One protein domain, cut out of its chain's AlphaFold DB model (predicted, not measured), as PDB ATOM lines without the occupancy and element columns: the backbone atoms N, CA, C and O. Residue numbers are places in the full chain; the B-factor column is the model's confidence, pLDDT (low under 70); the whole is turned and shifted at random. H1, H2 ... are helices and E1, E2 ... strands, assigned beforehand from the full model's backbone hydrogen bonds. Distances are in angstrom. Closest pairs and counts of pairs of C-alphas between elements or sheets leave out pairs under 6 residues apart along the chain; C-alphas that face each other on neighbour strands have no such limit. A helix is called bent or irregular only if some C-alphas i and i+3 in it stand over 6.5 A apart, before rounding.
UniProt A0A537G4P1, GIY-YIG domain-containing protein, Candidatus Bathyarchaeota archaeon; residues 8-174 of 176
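AT A GLANCE: This is residues 8 to 174 of the 176 residues of the protein "GIY-YIG domain-containing protein" of Candidatus Bathyarchaeota archaeon (UniProt A0A537G4P1). Look for an elongated body with a lobe at each end: a small three-strand sheet with H5 covering one face, and a bundle of H2, H3a and H7. The bent helix H1 bridges the two lobes, with short H4 in the middle, while residues 126 to 139, with no named element, lead from the sheet lobe to H6 and H7. The printed part has 167 residues, with named elements in the order E1 E2 H1 H2 H3 H4 E3 H5 H6 H7; the sheet order is E2 E1 E3, antiparallel, and the class is mostly helix. The whole is loose, with a radius of gyration of the C-alphas of 19.0 A and spans of 59 by 32 by 28 A.

IN THESE COORDINATES: Find C-alpha 11 at (14.709, -12.514, -71.633), where E1, residues 11 to 16, begins; E2, residues 22 to 28, follows. H1, residues 31 to 54, was assigned as one helix by its hydrogen bonds but is bent: C-alphas 44 and 47 are 7.3 A apart, between arms H1a, 31 to 44, 20.2 A long, and H1b, 47 to 54. Next come H2, residues 56 to 68, 18.1 A, and H3, residues 72 to 91, also assigned as one helix by its hydrogen bonds but bent: C-alphas 81 and 84 are 7.5 A apart, between arms H3a, 72 to 81, and H3b, 84 to 91. H4 is residues 94 to 97, E3 104 to 109, H5 112 to 125, 20.4 A, and H6 140 to 146. H5 and H6 are irregular, with C-alphas 113 and 116 7.5 A apart and 141 and 144 7.0 A apart. H7, residues 149 to 173, runs 36.7 A to C-alpha 173 at (-36.127, -20.003, -69.639).

HOW THE PARTS SIT: In the sheet, look for N 13 and O 26 at 2.8 A between E1 and E2, an antiparallel hairpin, and N 14 and O 106 at 2.8 A between antiparallel E1 and E3. H5 makes two layers with the sheet, a helix on one face, at a height over the sheet of 8.4 A; its closest C-alphas to E1 are Glu 119 and Ile 12, 6.2 A. H1a only grazes the sheet with residues 31 to 35, and its residues 38 to 42 touch H4, closest C-alphas Tyr 42 and Asp 96, 4.8 A. H1b touches residues 150 to 154 of H7 about perpendicular at 87 degrees, closest C-alphas Asp 53 and Asn 150, 5.0 A. In the up-and-down bundle of H2, H3a and H7, each running against the one before it in the chain, H2 and H3a form a helical hairpin at a shallow tilt of 28 degrees, closest C-alphas Ala 66 and Phe 75, 5.6 A. H2 touches H7 the same way at a shallow tilt of 15 degrees, closest C-alphas Tyr 56 and Arg 153, 6.9 A. H3b touches residues 154 to 158 of H7, only just about perpendicular at 70.3 degrees, closest C-alphas Leu 86 and Ser 158, 5.9 A. H6 is close to H7 but not clearly touching, closest C-alphas Ser 144 and Leu 152, 7.6 A. Every O i to N i+4 pair is within hydrogen-bond range in H1a, H1b, H2, H3a, H3b and H7, against 8 of 10 in H5 and 0 of 3 in H6, where 3 of 4 O i to N i+3 pairs are; H4 is too short for such a pair.

THE WHOLE: The two farthest C-alphas, Gly 69 and Ala 111, are 60.0 A apart. The printed part has no cut, and the link from H5 to H6, 14 residues, is long. Mean pLDDT of the printed part is 86.9; look for values under 70 at residues 127 to 140 and 172 to 174.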
ATOM      1  N   ALA A   8      18.347 -18.667 -76.991       92.94
ATOM      2  CA  ALA A   8      17.628 -19.630 -76.153       92.94
ATOM      3  C   ALA A   8      17.568 -19.176 -74.685       92.94
ATOM      4  O   ALA A   8      16.825 -19.750 -73.892       92.94
ATOM      5  N   GLU A   9      18.337 -18.147 -74.328       94.00
ATOM      6  CA  GLU A   9      18.402 -17.586 -72.989       94.00
ATOM      7  C   GLU A   9      17.071 -16.930 -72.570       94.00
ATOM      8  O   GLU A   9      16.292 -16.466 -73.417       94.00
ATOM      9  N   PRO A  10      16.810 -16.851 -71.253       96.56
ATOM     10  CA  PRO A  10      15.719 -16.058 -70.721       96.56
ATOM     11  C   PRO A  10      15.848 -14.585 -71.111       96.56
ATOM     12  O   PRO A  10      16.939 -14.009 -71.131       96.56
ATOM     13  N   GLY A  11      14.719 -13.943 -71.382       95.81
ATOM     14  CA  GLY A  11      14.709 -12.514 -71.633       95.81
ATOM     15  C   GLY A  11      13.350 -11.941 -71.989       95.81
ATOM     16  O   GLY A  11      12.315 -12.615 -71.976       95.81
ATOM     17  N   ILE A  12      13.383 -10.661 -72.338       94.62
ATOM     18  CA  ILE A  12      12.240  -9.877 -72.796       94.62
ATOM     19  C   ILE A  12      12.316  -9.729 -74.308       94.62
ATOM     20  O   ILE A  12      13.369  -9.390 -74.848       94.62
ATOM     21  N   TYR A  13      11.197  -9.916 -74.997       92.88
ATOM     22  CA  TYR A  13      11.059  -9.642 -76.420       92.88
ATOM     23  C   TYR A  13      10.040  -8.538 -76.676       92.88
ATOM     24  O   TYR A  13       9.097  -8.317 -75.917       92.88
ATOM     25  N   THR A  14      10.252  -7.800 -77.757       91.50
ATOM     26  CA  THR A  14       9.357  -6.743 -78.219       91.50
ATOM     27  C   THR A  14       9.116  -6.910 -79.709       91.50
ATOM     28  O   THR A  14      10.070  -7.009 -80.484       91.50
ATOM     29  N   PHE A  15       7.847  -6.934 -80.099       90.56
ATOM     30  CA  PHE A  15       7.417  -7.014 -81.489       90.56
ATOM     31  C   PHE A  15       7.076  -5.642 -82.032       90.56
ATOM     32  O   PHE A  15       6.423  -4.842 -81.357       90.56
ATOM     33  N   PHE A  16       7.488  -5.405 -83.271       87.44
ATOM     34  CA  PHE A  16       7.280  -4.147 -83.963       87.44
ATOM     35  C   PHE A  16       6.570  -4.375 -85.293       87.44
ATOM     36  O   PHE A  16       6.821  -5.366 -85.983       87.44
ATOM     37  N   ASN A  17       5.701  -3.436 -85.662       86.19
ATOM     38  CA  ASN A  17       5.167  -3.360 -87.018       86.19
ATOM     39  C   ASN A  17       6.157  -2.665 -87.970       86.19
ATOM     40  O   ASN A  17       7.193  -2.145 -87.553       86.19
ATOM     41  N   LYS A  18       5.790  -2.592 -89.254       85.88
ATOM     42  CA  LYS A  18       6.570  -1.917 -90.309       85.88
ATOM     43  C   LYS A  18       6.830  -0.431 -90.047       85.88
ATOM     44  O   LYS A  18       7.759   0.140 -90.602       85.88
ATOM     45  N   GLN A  19       6.000   0.212 -89.227       85.88
ATOM     46  CA  GLN A  19       6.139   1.617 -88.837       85.88
ATOM     47  C   GLN A  19       7.047   1.795 -87.607       85.88
ATOM     48  O   GLN A  19       7.203   2.912 -87.120       85.88
ATOM     49  N   GLY A  20       7.625   0.713 -87.073       85.38
ATOM     50  CA  GLY A  20       8.457   0.738 -85.869       85.38
ATOM     51  C   GLY A  20       7.667   0.922 -84.569       85.38
ATOM     52  O   GLY A  20       8.260   1.200 -83.528       85.38
ATOM     53  N   GLN A  21       6.342   0.774 -84.601       84.19
ATOM     54  CA  GLN A  21       5.495   0.859 -83.413       84.19
ATOM     55  C   GLN A  21       5.488  -0.479 -82.678       84.19
ATOM     56  O   GLN A  21       5.442  -1.538 -83.304       84.19
ATOM     57  N   VAL A  22       5.504  -0.425 -81.344       85.56
ATOM     58  CA  VAL A  22       5.422  -1.622 -80.500       85.56
ATOM     59  C   VAL A  22       4.024  -2.223 -80.592       85.56
ATOM     60  O   VAL A  22       3.041  -1.550 -80.290       85.56
ATOM     61  N   LEU A  23       3.957  -3.497 -80.974       81.94
ATOM     62  CA  LEU A  23       2.731  -4.292 -80.977       81.94
ATOM     63  C   LEU A  23       2.571  -5.078 -79.677       81.94
ATOM     64  O   LEU A  23       1.472  -5.184 -79.149       81.94
ATOM     65  N   TYR A  24       3.662  -5.646 -79.171       86.44
ATOM     66  CA  TYR A  24       3.614  -6.564 -78.040       86.44
ATOM     67  C   TYR A  24       4.953  -6.587 -77.305       86.44
ATOM     68  O   TYR A  24       6.015  -6.505 -77.929       86.44
ATOM     69  N   VAL A  25       4.893  -6.725 -75.984       88.75
ATOM     70  CA  VAL A  25       6.039  -7.011 -75.117       88.75
ATOM     71  C   VAL A  25       5.717  -8.291 -74.370       88.75
ATOM     72  O   VAL A  25       4.632  -8.415 -73.814       88.75
ATOM     73  N   GLY A  26       6.661  -9.224 -74.351       89.88
ATOM     74  CA  GLY A  26       6.538 -10.427 -73.544       89.88
ATOM     75  C   GLY A  26       7.872 -10.861 -72.974       89.88
ATOM     76  O   GLY A  26       8.936 -10.405 -73.395       89.88
ATOM     77  N   ARG A  27       7.804 -11.788 -72.029       93.38
ATOM     78  CA  ARG A  27       8.956 -12.472 -71.443       93.38
ATOM     79  C   ARG A  27       8.961 -13.956 -71.781       93.38
ATOM     80  O   ARG A  27       7.913 -14.558 -72.020       93.38
ATOM     81  N   ALA A  28      10.139 -14.559 -71.770       94.62
ATOM     82  CA  ALA A  28      10.290 -16.001 -71.887       94.62
ATOM     83  C   ALA A  28      11.500 -16.485 -71.091       94.62
ATOM     84  O   ALA A  28      12.520 -15.807 -71.048       94.62
ATOM     85  N   SER A  29      11.405 -17.689 -70.526       94.94
ATOM     86  CA  SER A  29      12.568 -18.437 -70.033       94.94
ATOM     87  C   SER A  29      13.401 -19.038 -71.169       94.94
ATOM     88  O   SER A  29      14.572 -19.334 -70.975       94.94
ATOM     89  N   ASN A  30      12.792 -19.201 -72.347       95.06
ATOM     90  CA  ASN A  30      13.456 -19.569 -73.589       95.06
ATOM     91  C   ASN A  30      12.817 -18.790 -74.745       95.06
ATOM     92  O   ASN A  30      11.677 -19.061 -75.146       95.06
ATOM     93  N   LEU A  31      13.536 -17.784 -75.245       92.62
ATOM     94  CA  LEU A  31      13.034 -16.886 -76.283       92.62
ATOM     95  C   LEU A  31      12.794 -17.626 -77.603       92.62
ATOM     96  O   LEU A  31      11.712 -17.497 -78.176       92.62
ATOM     97  N   GLN A  32      13.733 -18.460 -78.047       93.00
ATOM     98  CA  GLN A  32      13.591 -19.261 -79.264       93.00
ATOM     99  C   GLN A  32      12.295 -20.093 -79.274       93.00
ATOM    100  O   GLN A  32      11.500 -19.994 -80.214       93.00
ATOM    101  N   THR A  33      12.037 -20.874 -78.219       94.19
ATOM    102  CA  THR A  33      10.834 -21.713 -78.109       94.19
ATOM    103  C   THR A  33       9.561 -20.873 -78.059       94.19
ATOM    104  O   THR A  33       8.583 -21.200 -78.734       94.19
ATOM    105  N   ARG A  34       9.553 -19.772 -77.297       93.38
ATOM    106  CA  ARG A  34       8.376 -18.897 -77.191       93.38
ATOM    107  C   ARG A  34       8.022 -18.266 -78.537       93.38
ATOM    108  O   ARG A  34       6.852 -18.235 -78.909       93.38
ATOM    109  N   LEU A  35       9.021 -17.797 -79.279       91.38
ATOM    110  CA  LEU A  35       8.826 -17.176 -80.588       91.38
ATOM    111  C   LEU A  35       8.379 -18.189 -81.647       91.38
ATOM    112  O   LEU A  35       7.523 -17.859 -82.466       91.38
ATOM    113  N   ALA A  36       8.901 -19.418 -81.606       92.56
ATOM    114  CA  ALA A  36       8.418 -20.506 -82.453       92.56
ATOM    115  C   ALA A  36       6.951 -20.856 -82.150       92.56
ATOM    116  O   ALA A  36       6.164 -21.055 -83.075       92.56
ATOM    117  N   LYS A  37       6.562 -20.861 -80.866       93.00
ATOM    118  CA  LYS A  37       5.176 -21.097 -80.446       93.00
ATOM    119  C   LYS A  37       4.215 -20.046 -81.001       93.00
ATOM    120  O   LYS A  37       3.207 -20.431 -81.576       93.00
ATOM    121  N   HIS A  38       4.548 -18.758 -80.904       92.81
ATOM    122  CA  HIS A  38       3.710 -17.686 -81.457       92.81
ATOM    123  C   HIS A  38       3.387 -17.901 -82.946       92.81
ATOM    124  O   HIS A  38       2.242 -17.745 -83.366       92.81
ATOM    125  N   LYS A  39       4.379 -18.317 -83.744       92.25
ATOM    126  CA  LYS A  39       4.153 -18.636 -85.158       92.25
ATOM    127  C   LYS A  39       3.309 -19.896 -85.346       92.25
ATOM    128  O   LYS A  39       2.429 -19.901 -86.198       92.25
ATOM    129  N   ALA A  40       3.575 -20.953 -84.582       92.88
ATOM    130  CA  ALA A  40       2.801 -22.189 -84.670       92.88
ATOM    131  C   ALA A  40       1.321 -21.959 -84.318       92.88
ATOM    132  O   ALA A  40       0.436 -22.450 -85.018       92.88
ATOM    133  N   ASP A  41       1.059 -21.159 -83.282       93.00
ATOM    134  CA  ASP A  41      -0.289 -20.773 -82.871       93.00
ATOM    135  C   ASP A  41      -0.964 -19.924 -83.973       93.00
ATOM    136  O   ASP A  41      -2.104 -20.204 -84.346       93.00
ATOM    137  N   TYR A  42      -0.245 -18.978 -84.598       93.44
ATOM    138  CA  TYR A  42      -0.742 -18.248 -85.777       93.44
ATOM    139  C   TYR A  42      -1.102 -19.175 -86.940       93.44
ATOM    140  O   TYR A  42      -2.180 -19.064 -87.526       93.44
ATOM    141  N   ASP A  43      -0.209 -20.106 -87.276       93.81
ATOM    142  CA  ASP A  43      -0.410 -21.055 -88.368       93.81
ATOM    143  C   ASP A  43      -1.656 -21.927 -88.150       93.81
ATOM    144  O   ASP A  43      -2.289 -22.327 -89.130       93.81
ATOM    145  N   HIS A  44      -2.051 -22.153 -86.892       92.50
ATOM    146  CA  HIS A  44      -3.271 -22.868 -86.531       92.50
ATOM    147  C   HIS A  44      -4.556 -22.058 -86.774       92.50
ATOM    148  O   HIS A  44      -5.571 -22.623 -87.183       92.50
ATOM    149  N   VAL A  45      -4.534 -20.740 -86.544       93.56
ATOM    150  CA  VAL A  45      -5.741 -19.890 -86.597       93.56
ATOM    151  C   VAL A  45      -5.890 -19.080 -87.887       93.56
ATOM    152  O   VAL A  45      -7.002 -18.670 -88.225       93.56
ATOM    153  N   LYS A  46      -4.810 -18.860 -88.648       94.12
ATOM    154  CA  LYS A  46      -4.805 -17.968 -89.823       94.12
ATOM    155  C   LYS A  46      -5.830 -18.340 -90.896       94.12
ATOM    156  O   LYS A  46      -6.424 -17.456 -91.508       94.12
ATOM    157  N   SER A  47      -6.063 -19.636 -91.123       94.31
ATOM    158  CA  SER A  47      -7.029 -20.113 -92.122       94.31
ATOM    159  C   SER A  47      -8.459 -19.759 -91.726       94.31
ATOM    160  O   SER A  47      -9.241 -19.334 -92.573       94.31
ATOM    161  N   TRP A  48      -8.783 -19.851 -90.436       95.50
ATOM    162  CA  TRP A  48     -10.084 -19.455 -89.911       95.50
ATOM    163  C   TRP A  48     -10.294 -17.948 -89.985       95.50
ATOM    164  O   TRP A  48     -11.355 -17.514 -90.421       95.50
ATOM    165  N   ILE A  49      -9.284 -17.148 -89.631       94.56
ATOM    166  CA  ILE A  49      -9.347 -15.683 -89.775       94.56
ATOM    167  C   ILE A  49      -9.606 -15.305 -91.240       94.56
ATOM    168  O   ILE A  49     -10.475 -14.480 -91.513       94.56
ATOM    169  N   SER A  50      -8.902 -15.939 -92.184       93.69
ATOM    170  CA  SER A  50      -9.123 -15.723 -93.620       93.69
ATOM    171  C   SER A  50     -10.534 -16.125 -94.054       93.69
ATOM    172  O   SER A  50     -11.195 -15.367 -94.759       93.69
ATOM    173  N   PHE A  51     -11.013 -17.290 -93.613       95.00
ATOM    174  CA  PHE A  51     -12.359 -17.769 -93.917       95.00
ATOM    175  C   PHE A  51     -13.429 -16.780 -93.440       95.00
ATOM    176  O   PHE A  51     -14.326 -16.423 -94.205       95.00
ATOM    177  N   PHE A  52     -13.330 -16.317 -92.191       95.25
ATOM    178  CA  PHE A  52     -14.302 -15.391 -91.618       95.25
ATOM    179  C   PHE A  52     -14.269 -14.016 -92.264       95.25
ATOM    180  O   PHE A  52     -15.321 -13.395 -92.367       95.25
ATOM    181  N   ASP A  53     -13.104 -13.550 -92.705       93.38
ATOM    182  CA  ASP A  53     -12.996 -12.296 -93.443       93.38
ATOM    183  C   ASP A  53     -13.688 -12.377 -94.806       93.38
ATOM    184  O   ASP A  53     -14.527 -11.536 -95.122       93.38
ATOM    185  N   GLU A  54     -13.404 -13.433 -95.572       95.00
ATOM    186  CA  GLU A  54     -13.997 -13.662 -96.893       95.00
ATOM    187  C   GLU A  54     -15.521 -13.842 -96.816       95.00
ATOM    188  O   GLU A  54     -16.265 -13.331 -97.652       95.00
ATOM    189  N   HIS A  55     -16.003 -14.529 -95.779       94.62
ATOM    190  CA  HIS A  55     -17.416 -14.885 -95.634       94.62
ATOM    191  C   HIS A  55     -18.186 -13.952 -94.693       94.62
ATOM    192  O   HIS A  55     -19.350 -14.230 -94.383       94.62
ATOM    193  N   TYR A  56     -17.570 -12.858 -94.234       93.19
ATOM    194  CA  TYR A  56     -18.117 -11.991 -93.189       93.19
ATOM    195  C   TYR A  56     -19.537 -11.517 -93.513       93.19
ATOM    196  O   TYR A  56     -20.461 -11.752 -92.734       93.19
ATOM    197  N   GLU A  57     -19.735 -10.907 -94.685       94.06
ATOM    198  CA  GLU A  57     -21.023 -10.312 -95.068       94.06
ATOM    199  C   GLU A  57     -22.135 -11.360 -95.198       94.06
ATOM    200  O   GLU A  57     -23.266 -11.150 -94.745       94.06
ATOM    201  N   LEU A  58     -21.807 -12.527 -95.761       95.00
ATOM    202  CA  LEU A  58     -22.749 -13.630 -95.919       95.00
ATOM    203  C   LEU A  58     -23.160 -14.210 -94.561       95.00
ATOM    204  O   LEU A  58     -24.349 -14.400 -94.299       95.00
ATOM    205  N   LEU A  59     -22.190 -14.498 -93.689       94.38
ATOM    206  CA  LEU A  59     -22.453 -15.048 -92.359       94.38
ATOM    207  C   LEU A  59     -23.235 -14.061 -91.493       94.38
ATOM    208  O   LEU A  59     -24.224 -14.455 -90.876       94.38
ATOM    209  N   ASN A  60     -22.852 -12.782 -91.511       93.69
ATOM    210  CA  ASN A  60     -23.556 -11.719 -90.805       93.69
ATOM    211  C   ASN A  60     -25.021 -11.642 -91.259       93.69
ATOM    212  O   ASN A  60     -25.931 -11.694 -90.434       93.69
ATOM    213  N   SER A  61     -25.263 -11.624 -92.573       94.12
ATOM    214  CA  SER A  61     -26.619 -11.593 -93.132       94.12
ATOM    215  C   SER A  61     -27.461 -12.790 -92.679       94.12
ATOM    216  O   SER A  61     -28.586 -12.608 -92.219       94.12
ATOM    217  N   ARG A  62     -26.900 -14.007 -92.721       94.31
ATOM    218  CA  ARG A  62     -27.596 -15.235 -92.292       94.31
ATOM    219  C   ARG A  62     -27.913 -15.253 -90.799       94.31
ATOM    220  O   ARG A  62     -28.985 -15.713 -90.411       94.31
ATOM    221  N   ILE A  63     -26.997 -14.765 -89.962       93.62
ATOM    222  CA  ILE A  63     -27.238 -14.619 -88.522       93.62
ATOM    223  C   ILE A  63     -28.381 -13.631 -88.294       93.62
ATOM    224  O   ILE A  63     -29.338 -13.956 -87.595       93.62
ATOM    225  N   MET A  64     -28.322 -12.457 -88.926       93.50
ATOM    226  CA  MET A  64     -29.338 -11.419 -88.762       93.50
ATOM    227  C   MET A  64     -30.716 -11.860 -89.263       93.50
ATOM    228  O   MET A  64     -31.719 -11.551 -88.622       93.50
ATOM    229  N   GLU A  65     -30.785 -12.602 -90.366       94.12
ATOM    230  CA  GLU A  65     -32.030 -13.190 -90.867       94.12
ATOM    231  C   GLU A  65     -32.621 -14.190 -89.863       94.12
ATOM    232  O   GLU A  65     -33.793 -14.077 -89.495       94.12
ATOM    233  N   ALA A  66     -31.804 -15.120 -89.353       91.50
ATOM    234  CA  ALA A  66     -32.247 -16.095 -88.360       91.50
ATOM    235  C   ALA A  66     -32.736 -15.418 -87.070       91.50
ATOM    236  O   ALA A  66     -33.755 -15.818 -86.510       91.50
ATOM    237  N   VAL A  67     -32.047 -14.367 -86.624       91.44
ATOM    238  CA  VAL A  67     -32.418 -13.585 -85.441       91.44
ATOM    239  C   VAL A  67     -33.731 -12.835 -85.653       91.44
ATOM    240  O   VAL A  67     -34.638 -12.956 -84.831       91.44
ATOM    241  N   ARG A  68     -33.872 -12.089 -86.756       91.69
ATOM    242  CA  ARG A  68     -35.085 -11.304 -87.058       91.69
ATOM    243  C   ARG A  68     -36.314 -12.193 -87.220       91.69
ATOM    244  O   ARG A  68     -37.375 -11.851 -86.707       91.69
ATOM    245  N   GLY A  69     -36.157 -13.341 -87.877       88.56
ATOM    246  CA  GLY A  69     -37.213 -14.346 -88.017       88.56
ATOM    247  C   GLY A  69     -37.467 -15.169 -86.751       88.56
ATOM    248  O   GLY A  69     -38.382 -15.986 -86.740       88.56
ATOM    249  N   LYS A  70     -36.670 -14.996 -85.685       87.12
ATOM    250  CA  LYS A  70     -36.683 -15.843 -84.475       87.12
ATOM    251  C   LYS A  70     -36.525 -17.342 -84.799       87.12
ATOM    252  O   LYS A  70     -37.063 -18.213 -84.118       87.12
ATOM    253  N   HIS A  71     -35.766 -17.662 -85.847       89.56
ATOM    254  CA  HIS A  71     -35.521 -19.023 -86.319       89.56
ATOM    255  C   HIS A  71     -34.430 -19.710 -85.483       89.56
ATOM    256  O   HIS A  71     -33.300 -19.897 -85.943       89.56
ATOM    257  N   VAL A  72     -34.774 -20.132 -84.262       87.06
ATOM    258  CA  VAL A  72     -33.834 -20.734 -83.294       87.06
ATOM    259  C   VAL A  72     -33.037 -21.897 -83.894       87.06
ATOM    260  O   VAL A  72     -31.825 -21.959 -83.726       87.06
ATOM    261  N   ARG A  73     -33.681 -22.791 -84.659       89.94
ATOM    262  CA  ARG A  73     -32.997 -23.935 -85.297       89.94
ATOM    263  C   ARG A  73     -31.968 -23.503 -86.343       89.94
ATOM    264  O   ARG A  73     -30.902 -24.106 -86.441       89.94
ATOM    265  N   SER A  74     -32.283 -22.476 -87.131       91.50
ATOM    266  CA  SER A  74     -31.359 -21.940 -88.135       91.50
ATOM    267  C   SER A  74     -30.154 -21.289 -87.466       91.50
ATOM    268  O   SER A  74     -29.026 -21.519 -87.895       91.50
ATOM    269  N   PHE A  75     -30.388 -20.536 -86.389       93.56
ATOM    270  CA  PHE A  75     -29.323 -19.940 -85.590       93.56
ATOM    271  C   PHE A  75     -28.448 -21.008 -84.913       93.56
ATOM    272  O   PHE A  75     -27.232 -20.972 -85.075       93.56
ATOM    273  N   ASP A  76     -29.040 -22.014 -84.260       91.75
ATOM    274  CA  ASP A  76     -28.308 -23.137 -83.646       91.75
ATOM    275  C   ASP A  76     -27.426 -23.870 -84.665       91.75
ATOM    276  O   ASP A  76     -26.253 -24.139 -84.403       91.75
ATOM    277  N   ARG A  77     -27.943 -24.120 -85.877       94.19
ATOM    278  CA  ARG A  77     -27.155 -24.725 -86.958       94.19
ATOM    279  C   ARG A  77     -25.937 -23.875 -87.320       94.19
ATOM    280  O   ARG A  77     -24.862 -24.437 -87.509       94.19
ATOM    281  N   ILE A  78     -26.093 -22.552 -87.405       93.88
ATOM    282  CA  ILE A  78     -24.968 -21.638 -87.650       93.88
ATOM    283  C   ILE A  78     -23.964 -21.743 -86.496       93.88
ATOM    284  O   ILE A  78     -22.793 -22.016 -86.749       93.88
ATOM    285  N   CYS A  79     -24.416 -21.617 -85.244       92.88
ATOM    286  CA  CYS A  79     -23.561 -21.714 -84.059       92.88
ATOM    287  C   CYS A  79     -22.739 -23.006 -84.035       92.88
ATOM    288  O   CYS A  79     -21.537 -22.960 -83.791       92.88
ATOM    289  N   ARG A  80     -23.345 -24.156 -84.348       92.88
ATOM    290  CA  ARG A  80     -22.632 -25.441 -84.405       92.88
ATOM    291  C   ARG A  80     -21.574 -25.498 -85.506       92.88
ATOM    292  O   ARG A  80     -20.590 -26.208 -85.345       92.88
ATOM    293  N   SER A  81     -21.765 -24.782 -86.613       92.88
ATOM    294  CA  SER A  81     -20.810 -24.774 -87.727       92.88
ATOM    295  C   SER A  81     -19.592 -23.889 -87.474       92.88
ATOM    296  O   SER A  81     -18.498 -24.252 -87.891       92.88
ATOM    297  N   ILE A  82     -19.766 -22.738 -86.816       94.50
ATOM    298  CA  ILE A  82     -18.695 -21.729 -86.700       94.50
ATOM    299  C   ILE A  82     -18.277 -21.404 -85.264       94.50
ATOM    300  O   ILE A  82     -17.266 -20.737 -85.062       94.50
ATOM    301  N   GLY A  83     -19.005 -21.902 -84.263       93.31
ATOM    302  CA  GLY A  83     -18.740 -21.612 -82.856       93.31
ATOM    303  C   GLY A  83     -17.385 -22.128 -82.379       93.31
ATOM    304  O   GLY A  83     -16.665 -21.394 -81.713       93.31
ATOM    305  N   PHE A  84     -16.999 -23.352 -82.760       93.69
ATOM    306  CA  PHE A  84     -15.700 -23.911 -82.364       93.69
ATOM    307  C   PHE A  84     -14.509 -23.116 -82.935       93.69
ATOM    308  O   PHE A  84     -13.666 -22.696 -82.141       93.69
ATOM    309  N   PRO A  85     -14.440 -22.818 -84.251       94.56
ATOM    310  CA  PRO A  85     -13.392 -21.949 -84.788       94.56
ATOM    311  C   PRO A  85     -13.304 -20.578 -84.111       94.56
ATOM    312  O   PRO A  85     -12.208 -20.118 -83.804       94.56
ATOM    313  N   LEU A  86     -14.442 -19.934 -83.837       93.38
ATOM    314  CA  LEU A  86     -14.452 -18.632 -83.166       93.38
ATOM    315  C   LEU A  86     -13.955 -18.730 -81.720       93.38
ATOM    316  O   LEU A  86     -13.141 -17.909 -81.309       93.38
ATOM    317  N   ALA A  87     -14.354 -19.768 -80.981       90.31
ATOM    318  CA  ALA A  87     -13.860 -20.011 -79.627       90.31
ATOM    319  C   ALA A  87     -12.337 -20.255 -79.594       90.31
ATOM    320  O   ALA A  87     -11.648 -19.754 -78.702       90.31
ATOM    321  N   MET A  88     -11.783 -20.972 -80.581       90.81
ATOM    322  CA  MET A  88     -10.328 -21.125 -80.716       90.81
ATOM    323  C   MET A  88      -9.632 -19.769 -80.885       90.81
ATOM    324  O   MET A  88      -8.681 -19.472 -80.168       90.81
ATOM    325  N   ILE A  89     -10.135 -18.914 -81.776       91.12
ATOM    326  CA  ILE A  89      -9.569 -17.576 -82.005       91.12
ATOM    327  C   ILE A  89      -9.694 -16.688 -80.756       91.12
ATOM    328  O   ILE A  89      -8.765 -15.948 -80.438       91.12
ATOM    329  N   GLU A  90     -10.809 -16.762 -80.026       86.75
ATOM    330  CA  GLU A  90     -11.017 -15.978 -78.800       86.75
ATOM    331  C   GLU A  90     -10.123 -16.410 -77.633       86.75
ATOM    332  O   GLU A  90      -9.733 -15.566 -76.825       86.75
ATOM    333  N   SER A  91      -9.812 -17.704 -77.536       85.88
ATOM    334  CA  SER A  91      -8.927 -18.257 -76.498       85.88
ATOM    335  C   SER A  91      -7.438 -18.040 -76.778       85.88
ATOM    336  O   SER A  91      -6.609 -18.215 -75.886       85.88
ATOM    337  N   THR A  92      -7.102 -17.640 -78.003       87.75
ATOM    338  CA  THR A  92      -5.731 -17.423 -78.461       87.75
ATOM    339  C   THR A  92      -5.288 -15.984 -78.168       87.75
ATOM    340  O   THR A  92      -6.109 -15.059 -78.180       87.75
ATOM    341  N   GLN A  93      -3.997 -15.753 -77.889       85.88
ATOM    342  CA  GLN A  93      -3.530 -14.383 -77.664       85.88
ATOM    343  C   GLN A  93      -3.648 -13.586 -78.964       85.88
ATOM    344  O   GLN A  93      -3.392 -14.087 -80.055       85.88
ATOM    345  N   VAL A  94      -3.990 -12.303 -78.851       84.88
ATOM    346  CA  VAL A  94      -4.150 -11.416 -80.018       84.88
ATOM    347  C   VAL A  94      -2.917 -11.431 -80.911       84.88
ATOM    348  O   VAL A  94      -3.028 -11.416 -82.136       84.88
ATOM    349  N   ILE A  95      -1.740 -11.476 -80.284       86.44
ATOM    350  CA  ILE A  95      -0.478 -11.461 -81.003       86.44
ATOM    351  C   ILE A  95      -0.245 -12.736 -81.815       86.44
ATOM    352  O   ILE A  95       0.291 -12.657 -82.918       86.44
ATOM    353  N   ASP A  96      -0.713 -13.880 -81.321       90.75
ATOM    354  CA  ASP A  96      -0.669 -15.148 -82.048       90.75
ATOM    355  C   ASP A  96      -1.603 -15.075 -83.256       90.75
ATOM    356  O   ASP A  96      -1.269 -15.561 -84.321       90.75
ATOM    357  N   CYS A  97      -2.749 -14.402 -83.142       90.44
ATOM    358  CA  CYS A  97      -3.705 -14.243 -84.241       90.44
ATOM    359  C   CYS A  97      -3.258 -13.251 -85.330       90.44
ATOM    360  O   CYS A  97      -3.836 -13.242 -86.414       90.44
ATOM    361  N   CYS A  98      -2.266 -12.402 -85.050       87.50
ATOM    362  CA  CYS A  98      -1.815 -11.324 -85.940       87.50
ATOM    363  C   CYS A  98      -0.295 -11.363 -86.173       87.50
ATOM    364  O   CYS A  98       0.339 -10.319 -86.358       87.50
ATOM    365  N   TYR A  99       0.313 -12.551 -86.108       90.06
ATOM    366  CA  TYR A  99       1.768 -12.715 -86.147       90.06
ATOM    367  C   TYR A  99       2.392 -12.253 -87.476       90.06
ATOM    368  O   TYR A  99       3.518 -11.762 -87.508       90.06
ATOM    369  N   ASP A 100       1.650 -12.339 -88.578       88.56
ATOM    370  CA  ASP A 100       2.043 -11.864 -89.911       88.56
ATOM    371  C   ASP A 100       2.272 -10.344 -90.002       88.56
ATOM    372  O   ASP A 100       2.867  -9.852 -90.963       88.56
ATOM    373  N   ARG A 101       1.818  -9.584 -89.002       86.56
ATOM    374  CA  ARG A 101       2.021  -8.133 -88.900       86.56
ATOM    375  C   ARG A 101       3.362  -7.748 -88.288       86.56
ATOM    376  O   ARG A 101       3.706  -6.563 -88.308       86.56
ATOM    377  N   ILE A 102       4.089  -8.712 -87.727       89.06
ATOM    378  CA  ILE A 102       5.388  -8.483 -87.106       89.06
ATOM    379  C   ILE A 102       6.427  -8.306 -88.210       89.06
ATOM    380  O   ILE A 102       6.659  -9.199 -89.023       89.06
ATOM    381  N   ASP A 103       7.061  -7.141 -88.219       90.50
ATOM    382  CA  ASP A 103       8.142  -6.815 -89.145       90.50
ATOM    383  C   ASP A 103       9.510  -7.125 -88.533       90.50
ATOM    384  O   ASP A 103      10.379  -7.709 -89.176       90.50
ATOM    385  N   SER A 104       9.682  -6.783 -87.253       91.50
ATOM    386  CA  SER A 104      10.919  -7.041 -86.526       91.50
ATOM    387  C   SER A 104      10.675  -7.376 -85.058       91.50
ATOM    388  O   SER A 104       9.651  -7.034 -84.457       91.50
ATOM    389  N   ILE A 105      11.652  -8.075 -84.481       92.06
ATOM    390  CA  ILE A 105      11.650  -8.545 -83.097       92.06
ATOM    391  C   ILE A 105      12.953  -8.077 -82.454       92.06
ATOM    392  O   ILE A 105      14.028  -8.297 -83.010       92.06
ATOM    393  N   LYS A 106      12.868  -7.447 -81.280       92.50
ATOM    394  CA  LYS A 106      14.038  -7.151 -80.440       92.50
ATOM    395  C   LYS A 106      13.989  -7.992 -79.180       92.50
ATOM    396  O   LYS A 106      12.933  -8.075 -78.559       92.50
ATOM    397  N   THR A 107      15.122  -8.557 -78.791       92.50
ATOM    398  CA  THR A 107      15.275  -9.350 -77.570       92.50
ATOM    399  C   THR A 107      16.297  -8.699 -76.642       92.50
ATOM    400  O   THR A 107      17.282  -8.127 -77.098       92.50
ATOM    401  N   ASN A 108      16.055  -8.774 -75.335       92.44
ATOM    402  CA  ASN A 108      16.995  -8.389 -74.288       92.44
ATOM    403  C   ASN A 108      17.080  -9.552 -73.300       92.44
ATOM    404  O   ASN A 108      16.089  -9.845 -72.630       92.44
ATOM    405  N   ALA A 109      18.230 -10.219 -73.233       92.88
ATOM    406  CA  ALA A 109      18.450 -11.279 -72.257       92.88
ATOM    407  C   ALA A 109      18.485 -10.703 -70.833       92.88
ATOM    408  O   ALA A 109      18.962  -9.586 -70.618       92.88
ATOM    409  N   CYS A 110      17.983 -11.462 -69.864       94.00
ATOM    410  CA  CYS A 110      18.111 -11.153 -68.442       94.00
ATOM    411  C   CYS A 110      18.091 -12.441 -67.618       94.00
ATOM    412  O   CYS A 110      17.752 -13.508 -68.132       94.00
ATOM    413  N   ALA A 111      18.443 -12.353 -66.337       94.88
ATOM    414  CA  ALA A 111      18.368 -13.516 -65.461       94.88
ATOM    415  C   ALA A 111      16.902 -13.986 -65.296       94.88
ATOM    416  O   ALA A 111      15.992 -13.144 -65.321       94.88
ATOM    417  N   PRO A 112      16.637 -15.301 -65.136       94.94
ATOM    418  CA  PRO A 112      15.286 -15.834 -64.941       94.94
ATOM    419  C   PRO A 112      14.492 -15.125 -63.835       94.94
ATOM    420  O   PRO A 112      13.318 -14.808 -64.016       94.94
ATOM    421  N   GLU A 113      15.140 -14.846 -62.707       96.12
ATOM    422  CA  GLU A 113      14.572 -14.181 -61.532       96.12
ATOM    423  C   GLU A 113      14.202 -12.710 -61.782       96.12
ATOM    424  O   GLU A 113      13.401 -12.137 -61.047       96.12
ATOM    425  N   GLU A 114      14.739 -12.097 -62.840       95.06
ATOM    426  CA  GLU A 114      14.465 -10.708 -63.199       95.06
ATOM    427  C   GLU A 114      13.368 -10.556 -64.261       95.06
ATOM    428  O   GLU A 114      12.939  -9.429 -64.514       95.06
ATOM    429  N   LEU A 115      12.893 -11.645 -64.881       93.06
ATOM    430  CA  LEU A 115      11.979 -11.588 -66.032       93.06
ATOM    431  C   LEU A 115      10.740 -10.722 -65.767       93.06
ATOM    432  O   LEU A 115      10.404  -9.859 -66.577       93.06
ATOM    433  N   ASP A 116      10.086 -10.912 -64.624       90.69
ATOM    434  CA  ASP A 116       8.861 -10.182 -64.274       90.69
ATOM    435  C   ASP A 116       9.138  -8.689 -64.081       90.69
ATOM    436  O   ASP A 116       8.402  -7.823 -64.562       90.69
ATOM    437  N   LEU A 117      10.247  -8.373 -63.408       92.81
ATOM    438  CA  LEU A 117      10.662  -7.000 -63.164       92.81
ATOM    439  C   LEU A 117      11.041  -6.292 -64.471       92.81
ATOM    440  O   LEU A 117      10.679  -5.130 -64.664       92.81
ATOM    441  N   GLN A 118      11.768  -6.967 -65.363       92.75
ATOM    442  CA  GLN A 118      12.213  -6.398 -66.635       92.75
ATOM    443  C   GLN A 118      11.050  -6.224 -67.615       92.75
ATOM    444  O   GLN A 118      10.971  -5.188 -68.278       92.75
ATOM    445  N   GLU A 119      10.103  -7.164 -67.657       91.31
ATOM    446  CA  GLU A 119       8.853  -7.018 -68.409       91.31
ATOM    447  C   GLU A 119       8.069  -5.802 -67.908       91.31
ATOM    448  O   GLU A 119       7.744  -4.905 -68.690       91.31
ATOM    449  N   ALA A 120       7.854  -5.700 -66.593       87.00
ATOM    450  CA  ALA A 120       7.133  -4.583 -65.993       87.00
ATOM    451  C   ALA A 120       7.822  -3.234 -66.256       87.00
ATOM    452  O   ALA A 120       7.152  -2.253 -66.589       87.00
ATOM    453  N   LYS A 121       9.156  -3.164 -66.147       89.75
ATOM    454  CA  LYS A 121       9.939  -1.966 -66.495       89.75
ATOM    455  C   LYS A 121       9.777  -1.605 -67.968       89.75
ATOM    456  O   LYS A 121       9.539  -0.439 -68.285       89.75
ATOM    457  N   LYS A 122       9.874  -2.592 -68.865       89.25
ATOM    458  CA  LYS A 122       9.737  -2.372 -70.305       89.25
ATOM    459  C   LYS A 122       8.346  -1.858 -70.649       89.25
ATOM    460  O   LYS A 122       8.247  -0.861 -71.356       89.25
ATOM    461  N   ILE A 123       7.303  -2.467 -70.092       85.00
ATOM    462  CA  ILE A 123       5.920  -2.014 -70.244       85.00
ATOM    463  C   ILE A 123       5.797  -0.576 -69.722       85.00
ATOM    464  O   ILE A 123       5.452   0.316 -70.480       85.00
ATOM    465  N   ARG A 124       6.188  -0.278 -68.479       84.12
ATOM    466  CA  ARG A 124       6.088   1.092 -67.928       84.12
ATOM    467  C   ARG A 124       6.834   2.158 -68.740       84.12
ATOM    468  O   ARG A 124       6.452   3.320 -68.689       84.12
ATOM    469  N   SER A 125       7.896   1.782 -69.456       86.62
ATOM    470  CA  SER A 125       8.693   2.714 -70.266       86.62
ATOM    471  C   SER A 125       8.021   3.159 -71.568       86.62
ATOM    472  O   SER A 125       8.443   4.138 -72.182       86.62
ATOM    473  N   LEU A 126       7.004   2.435 -72.024       81.69
ATOM    474  CA  LEU A 126       6.316   2.730 -73.270       81.69
ATOM    475  C   LEU A 126       5.114   3.666 -72.985       81.69
ATOM    476  O   LEU A 126       4.631   3.768 -71.856       81.69
ATOM    477  N   LYS A 127       4.621   4.385 -74.004       67.56
ATOM    478  CA  LYS A 127       3.464   5.307 -73.898       67.56
ATOM    479  C   LYS A 127       2.204   4.664 -74.471       67.56
ATOM    480  O   LYS A 127       2.328   4.209 -75.604       67.56
ATOM    481  N   PRO A 128       1.046   4.634 -73.764       58.44
ATOM    482  CA  PRO A 128      -0.150   3.898 -74.190       58.44
ATOM    483  C   PRO A 128      -0.438   4.063 -75.687       58.44
ATOM    484  O   PRO A 128      -0.244   5.173 -76.191       58.44
ATOM    485  N   PRO A 129      -0.852   2.993 -76.399       57.34
ATOM    486  CA  PRO A 129      -1.607   1.823 -75.910       57.34
ATOM    487  C   PRO A 129      -0.908   0.441 -76.049       57.34
ATOM    488  O   PRO A 129      -1.545  -0.572 -76.305       57.34
ATOM    489  N   PHE A 130       0.409   0.364 -75.883       58.56
ATOM    490  CA  PHE A 130       1.278  -0.797 -76.197       58.56
ATOM    491  C   PHE A 130       1.144  -2.075 -75.323       58.56
ATOM    492  O   PHE A 130       2.027  -2.930 -75.394       58.56
ATOM    493  N   ASN A 131       0.108  -2.244 -74.495       54.09
ATOM    494  CA  ASN A 131      -0.022  -3.426 -73.627       54.09
ATOM    495  C   ASN A 131      -1.161  -4.345 -74.090       54.09
ATOM    496  O   ASN A 131      -2.271  -4.292 -73.567       54.09
ATOM    497  N   LEU A 132      -0.883  -5.172 -75.096       55.47
ATOM    498  CA  LEU A 132      -1.790  -6.224 -75.548       55.47
ATOM    499  C   LEU A 132      -1.613  -7.476 -74.680       55.47
ATOM    500  O   LEU A 132      -0.904  -8.389 -75.087       55.47
ATOM    501  N   GLN A 133      -2.238  -7.554 -73.501       51.62
ATOM    502  CA  GLN A 133      -2.347  -8.840 -72.791       51.62
ATOM    503  C   GLN A 133      -3.565  -9.648 -73.271       51.62
ATOM    504  O   GLN A 133      -3.535 -10.878 -73.253       51.62
ATOM    505  N   GLY A 134      -4.590  -8.985 -73.815       52.72
ATOM    506  CA  GLY A 134      -5.736  -9.625 -74.448       52.72
ATOM    507  C   GLY A 134      -6.577  -8.706 -75.340       52.72
ATOM    508  O   GLY A 134      -6.374  -7.497 -75.440       52.72
ATOM    509  N   ASN A 135      -7.590  -9.305 -75.973       50.50
ATOM    510  CA  ASN A 135      -8.540  -8.639 -76.879       50.50
ATOM    511  C   ASN A 135      -9.261  -7.423 -76.278       50.50
ATOM    512  O   ASN A 135      -9.791  -6.580 -77.007       50.50
ATOM    513  N   ARG A 136      -9.348  -7.359 -74.947       58.03
ATOM    514  CA  ARG A 136     -10.166  -6.383 -74.221       58.03
ATOM    515  C   ARG A 136      -9.388  -5.155 -73.756       58.03
ATOM    516  O   ARG A 136     -10.034  -4.173 -73.405       58.03
ATOM    517  N   ASP A 137      -8.060  -5.175 -73.834       61.16
ATOM    518  CA  ASP A 137      -7.213  -4.139 -73.224       61.16
ATOM    519  C   ASP A 137      -7.092  -2.875 -74.088       61.16
ATOM    520  O   ASP A 137      -6.770  -1.802 -73.585       61.16
ATOM    521  N   ILE A 138      -7.418  -2.970 -75.384       63.84
ATOM    522  CA  ILE A 138      -7.560  -1.808 -76.268       63.84
ATOM    523  C   ILE A 138      -9.033  -1.397 -76.335       63.84
ATOM    524  O   ILE A 138      -9.909  -2.201 -76.693       63.84
ATOM    525  N   ALA A 139      -9.290  -0.113 -76.066       67.38
ATOM    526  CA  ALA A 139     -10.592   0.512 -76.271       67.38
ATOM    527  C   ALA A 139     -11.088   0.274 -77.705       67.38
ATOM    528  O   ALA A 139     -10.325   0.391 -78.660       67.38
ATOM    529  N   ALA A 140     -12.375  -0.034 -77.885       67.06
ATOM    530  CA  ALA A 140     -12.921  -0.394 -79.198       67.06
ATOM    531  C   ALA A 140     -12.605   0.640 -80.301       67.06
ATOM    532  O   ALA A 140     -12.313   0.255 -81.430       67.06
ATOM    533  N   SER A 141     -12.575   1.930 -79.951       70.12
ATOM    534  CA  SER A 141     -12.229   3.049 -80.841       70.12
ATOM    535  C   SER A 141     -10.774   3.058 -81.327       70.12
ATOM    536  O   SER A 141     -10.465   3.675 -82.341       70.12
ATOM    537  N   GLU A 142      -9.871   2.406 -80.600       71.94
ATOM    538  CA  GLU A 142      -8.432   2.377 -80.882       71.94
ATOM    539  C   GLU A 142      -8.016   1.089 -81.607       71.94
ATOM    540  O   GLU A 142      -6.975   1.057 -82.260       71.94
ATOM    541  N   ARG A 143      -8.840   0.033 -81.556       73.81
ATOM    542  CA  ARG A 143      -8.506  -1.294 -82.101       73.81
ATOM    543  C   ARG A 143      -8.165  -1.274 -83.589       73.81
ATOM    544  O   ARG A 143      -7.228  -1.952 -83.991       73.81
ATOM    545  N   SER A 144      -8.862  -0.471 -84.390       72.12
ATOM    546  CA  SER A 144      -8.624  -0.356 -85.837       72.12
ATOM    547  C   SER A 144      -7.256   0.223 -86.203       72.12
ATOM    548  O   SER A 144      -6.793   0.025 -87.322       72.12
ATOM    549  N   LYS A 145      -6.594   0.921 -85.271       71.88
ATOM    550  CA  LYS A 145      -5.261   1.496 -85.491       71.88
ATOM    551  C   LYS A 145      -4.150   0.453 -85.366       71.88
ATOM    552  O   LYS A 145      -3.103   0.608 -85.985       71.88
ATOM    553  N   PHE A 146      -4.372  -0.590 -84.565       70.62
ATOM    554  CA  PHE A 146      -3.334  -1.551 -84.180       70.62
ATOM    555  C   PHE A 146      -3.619  -2.972 -84.665       70.62
ATOM    556  O   PHE A 146      -2.681  -3.734 -84.891       70.62
ATOM    557  N   LEU A 147      -4.895  -3.327 -84.849       80.31
ATOM    558  CA  LEU A 147      -5.321  -4.672 -85.216       80.31
ATOM    559  C   LEU A 147      -5.774  -4.751 -86.683       80.31
ATOM    560  O   LEU A 147      -6.410  -3.821 -87.186       80.31
ATOM    561  N   PRO A 148      -5.484  -5.865 -87.376       83.62
ATOM    562  CA  PRO A 148      -5.951  -6.109 -88.737       83.62
ATOM    563  C   PRO A 148      -7.480  -6.111 -88.871       83.62
ATOM    564  O   PRO A 148      -8.196  -6.621 -88.010       83.62
ATOM    565  N   ALA A 149      -7.990  -5.589 -89.989       86.06
ATOM    566  CA  ALA A 149      -9.431  -5.508 -90.244       86.06
ATOM    567  C   ALA A 149     -10.115  -6.889 -90.290       86.06
ATOM    568  O   ALA A 149     -11.203  -7.052 -89.743       86.06
ATOM    569  N   ASN A 150      -9.458  -7.886 -90.885       88.44
ATOM    570  CA  ASN A 150      -9.920  -9.276 -90.941       88.44
ATOM    571  C   ASN A 150     -10.057  -9.900 -89.539       88.44
ATOM    572  O   ASN A 150     -11.070 -10.531 -89.220       88.44
ATOM    573  N   TYR A 151      -9.085  -9.655 -88.658       89.12
ATOM    574  CA  TYR A 151      -9.175 -10.070 -87.261       89.12
ATOM    575  C   TYR A 151     -10.345  -9.382 -86.548       89.12
ATOM    576  O   TYR A 151     -11.153 -10.037 -85.892       89.12
ATOM    577  N   LEU A 152     -10.506  -8.070 -86.734       87.06
ATOM    578  CA  LEU A 152     -11.599  -7.308 -86.120       87.06
ATOM    579  C   LEU A 152     -12.983  -7.778 -86.572       87.06
ATOM    580  O   LEU A 152     -13.884  -7.886 -85.741       87.06
ATOM    581  N   ARG A 153     -13.147  -8.109 -87.856       89.94
ATOM    582  CA  ARG A 153     -14.369  -8.725 -88.396       89.94
ATOM    583  C   ARG A 153     -14.664 -10.069 -87.741       89.94
ATOM    584  O   ARG A 153     -15.799 -10.319 -87.338       89.94
ATOM    585  N   THR A 154     -13.640 -10.897 -87.558       91.31
ATOM    586  CA  THR A 154     -13.770 -12.192 -86.880       91.31
ATOM    587  C   THR A 154     -14.238 -12.025 -85.430       91.31
ATOM    588  O   THR A 154     -15.186 -12.677 -84.996       91.31
ATOM    589  N   ILE A 155     -13.646 -11.083 -84.690       89.31
ATOM    590  CA  ILE A 155     -14.059 -10.771 -83.314       89.31
ATOM    591  C   ILE A 155     -15.476 -10.183 -83.266       89.31
ATOM    592  O   ILE A 155     -16.252 -10.510 -82.367       89.31
ATOM    593  N   ALA A 156     -15.853  -9.338 -84.227       88.50
ATOM    594  CA  ALA A 156     -17.218  -8.823 -84.327       88.50
ATOM    595  C   ALA A 156     -18.234  -9.961 -84.521       88.50
ATOM    596  O   ALA A 156     -19.251  -9.992 -83.827       88.50
ATOM    597  N   MET A 157     -17.920 -10.932 -85.384       91.56
ATOM    598  CA  MET A 157     -18.749 -12.117 -85.619       91.56
ATOM    599  C   MET A 157     -18.939 -12.951 -84.346       91.56
ATOM    600  O   MET A 157     -20.059 -13.341 -84.018       91.56
ATOM    601  N   SER A 158     -17.860 -13.183 -83.597       90.81
ATOM    602  CA  SER A 158     -17.931 -13.928 -82.340       90.81
ATOM    603  C   SER A 158     -18.815 -13.238 -81.298       90.81
ATOM    604  O   SER A 158     -19.711 -13.854 -80.714       90.81
ATOM    605  N   ASN A 159     -18.654 -11.920 -81.139       89.81
ATOM    606  CA  ASN A 159     -19.493 -11.130 -80.237       89.81
ATOM    607  C   ASN A 159     -20.973 -11.166 -80.642       89.81
ATOM    608  O   ASN A 159     -21.841 -11.260 -79.771       89.81
ATOM    609  N   LEU A 160     -21.262 -11.119 -81.945       90.38
ATOM    610  CA  LEU A 160     -22.619 -11.210 -82.484       90.38
ATOM    611  C   LEU A 160     -23.283 -12.542 -82.100       90.38
ATOM    612  O   LEU A 160     -24.394 -12.555 -81.566       90.38
ATOM    613  N   LEU A 161     -22.582 -13.659 -82.306       91.81
ATOM    614  CA  LEU A 161     -23.055 -14.997 -81.935       91.81
ATOM    615  C   LEU A 161     -23.266 -15.134 -80.430       91.81
ATOM    616  O   LEU A 161     -24.307 -15.636 -79.999       91.81
ATOM    617  N   ALA A 162     -22.314 -14.665 -79.625       89.88
ATOM    618  CA  ALA A 162     -22.415 -14.723 -78.172       89.88
ATOM    619  C   ALA A 162     -23.606 -13.903 -77.652       89.88
ATOM    620  O   ALA A 162     -24.317 -14.343 -76.750       89.88
ATOM    621  N   HIS A 163     -23.849 -12.720 -78.224       91.75
ATOM    622  CA  HIS A 163     -24.981 -11.870 -77.863       91.75
ATOM    623  C   HIS A 163     -26.322 -12.565 -78.129       91.75
ATOM    624  O   HIS A 163     -27.132 -12.709 -77.211       91.75
ATOM    625  N   TYR A 164     -26.542 -13.055 -79.350       92.19
ATOM    626  CA  TYR A 164     -27.822 -13.672 -79.701       92.19
ATOM    627  C   TYR A 164     -28.034 -15.050 -79.077       92.19
ATOM    628  O   TYR A 164     -29.170 -15.392 -78.751       92.19
ATOM    629  N   SER A 165     -26.964 -15.802 -78.804       90.06
ATOM    630  CA  SER A 165     -27.065 -17.041 -78.023       90.06
ATOM    631  C   SER A 165     -27.631 -16.780 -76.625       90.06
ATOM    632  O   SER A 165     -28.496 -17.525 -76.173       90.06
ATOM    633  N   ARG A 166     -27.215 -15.690 -75.961       89.19
ATOM    634  CA  ARG A 166     -27.765 -15.299 -74.649       89.19
ATOM    635  C   ARG A 166     -29.236 -14.901 -74.741       89.19
ATOM    636  O   ARG A 166     -30.028 -15.364 -73.931       89.19
ATOM    637  N   ILE A 167     -29.607 -14.096 -75.742       87.12
ATOM    638  CA  ILE A 167     -31.005 -13.680 -75.944       87.12
ATOM    639  C   ILE A 167     -31.917 -14.894 -76.134       87.12
ATOM    640  O   ILE A 167     -32.946 -14.999 -75.466       87.12
ATOM    641  N   PHE A 168     -31.545 -15.825 -77.016       86.56
ATOM    642  CA  PHE A 168     -32.354 -17.021 -77.250       86.56
ATOM    643  C   PHE A 168     -32.396 -17.952 -76.034       86.56
ATOM    644  O   PHE A 168     -33.441 -18.540 -75.766       86.56
ATOM    645  N   ALA A 169     -31.306 -18.050 -75.267       83.62
ATOM    646  CA  ALA A 169     -31.303 -18.796 -74.013       83.62
ATOM    647  C   ALA A 169     -32.294 -18.198 -72.998       83.62
ATOM    648  O   ALA A 169     -33.142 -18.925 -72.491       83.62
ATOM    649  N   MET A 170     -32.276 -16.880 -72.768       80.44
ATOM    650  CA  MET A 170     -33.210 -16.216 -71.843       80.44
ATOM    651  C   MET A 170     -34.680 -16.403 -72.252       80.44
ATOM    652  O   MET A 170     -35.528 -16.704 -71.417       80.44
ATOM    653  N   GLN A 171     -34.977 -16.332 -73.555       74.31
ATOM    654  CA  GLN A 171     -36.321 -16.598 -74.092       74.31
ATOM    655  C   GLN A 171     -36.808 -18.026 -73.827       74.31
ATOM    656  O   GLN A 171     -38.006 -18.236 -73.662       74.31
ATOM    657  N   SER A 172     -35.900 -19.002 -73.772       65.62
ATOM    658  CA  SER A 172     -36.249 -20.397 -73.488       65.62
ATOM    659  C   SER A 172     -36.498 -20.690 -72.004       65.62
ATOM    660  O   SER A 172     -37.193 -21.654 -71.694       65.62
ATOM    661  N   VAL A 173     -35.974 -19.854 -71.100       65.94
ATOM    662  CA  VAL A 173     -36.127 -20.003 -69.639       65.94
ATOM    663  C   VAL A 173     -37.345 -19.224 -69.110       65.94
ATOM    664  O   VAL A 173     -37.749 -19.414 -67.968       65.94
ATOM    665  N   GLY A 174     -37.998 -18.410 -69.948       53.03
ATOM    666  CA  GLY A 174     -39.202 -17.658 -69.570       53.03
ATOM    667  C   GLY A 174     -38.926 -16.423 -68.707       53.03
ATOM    668  O   GLY A 174     -39.849 -15.901 -68.091       53.03
TER     669      GLY A 174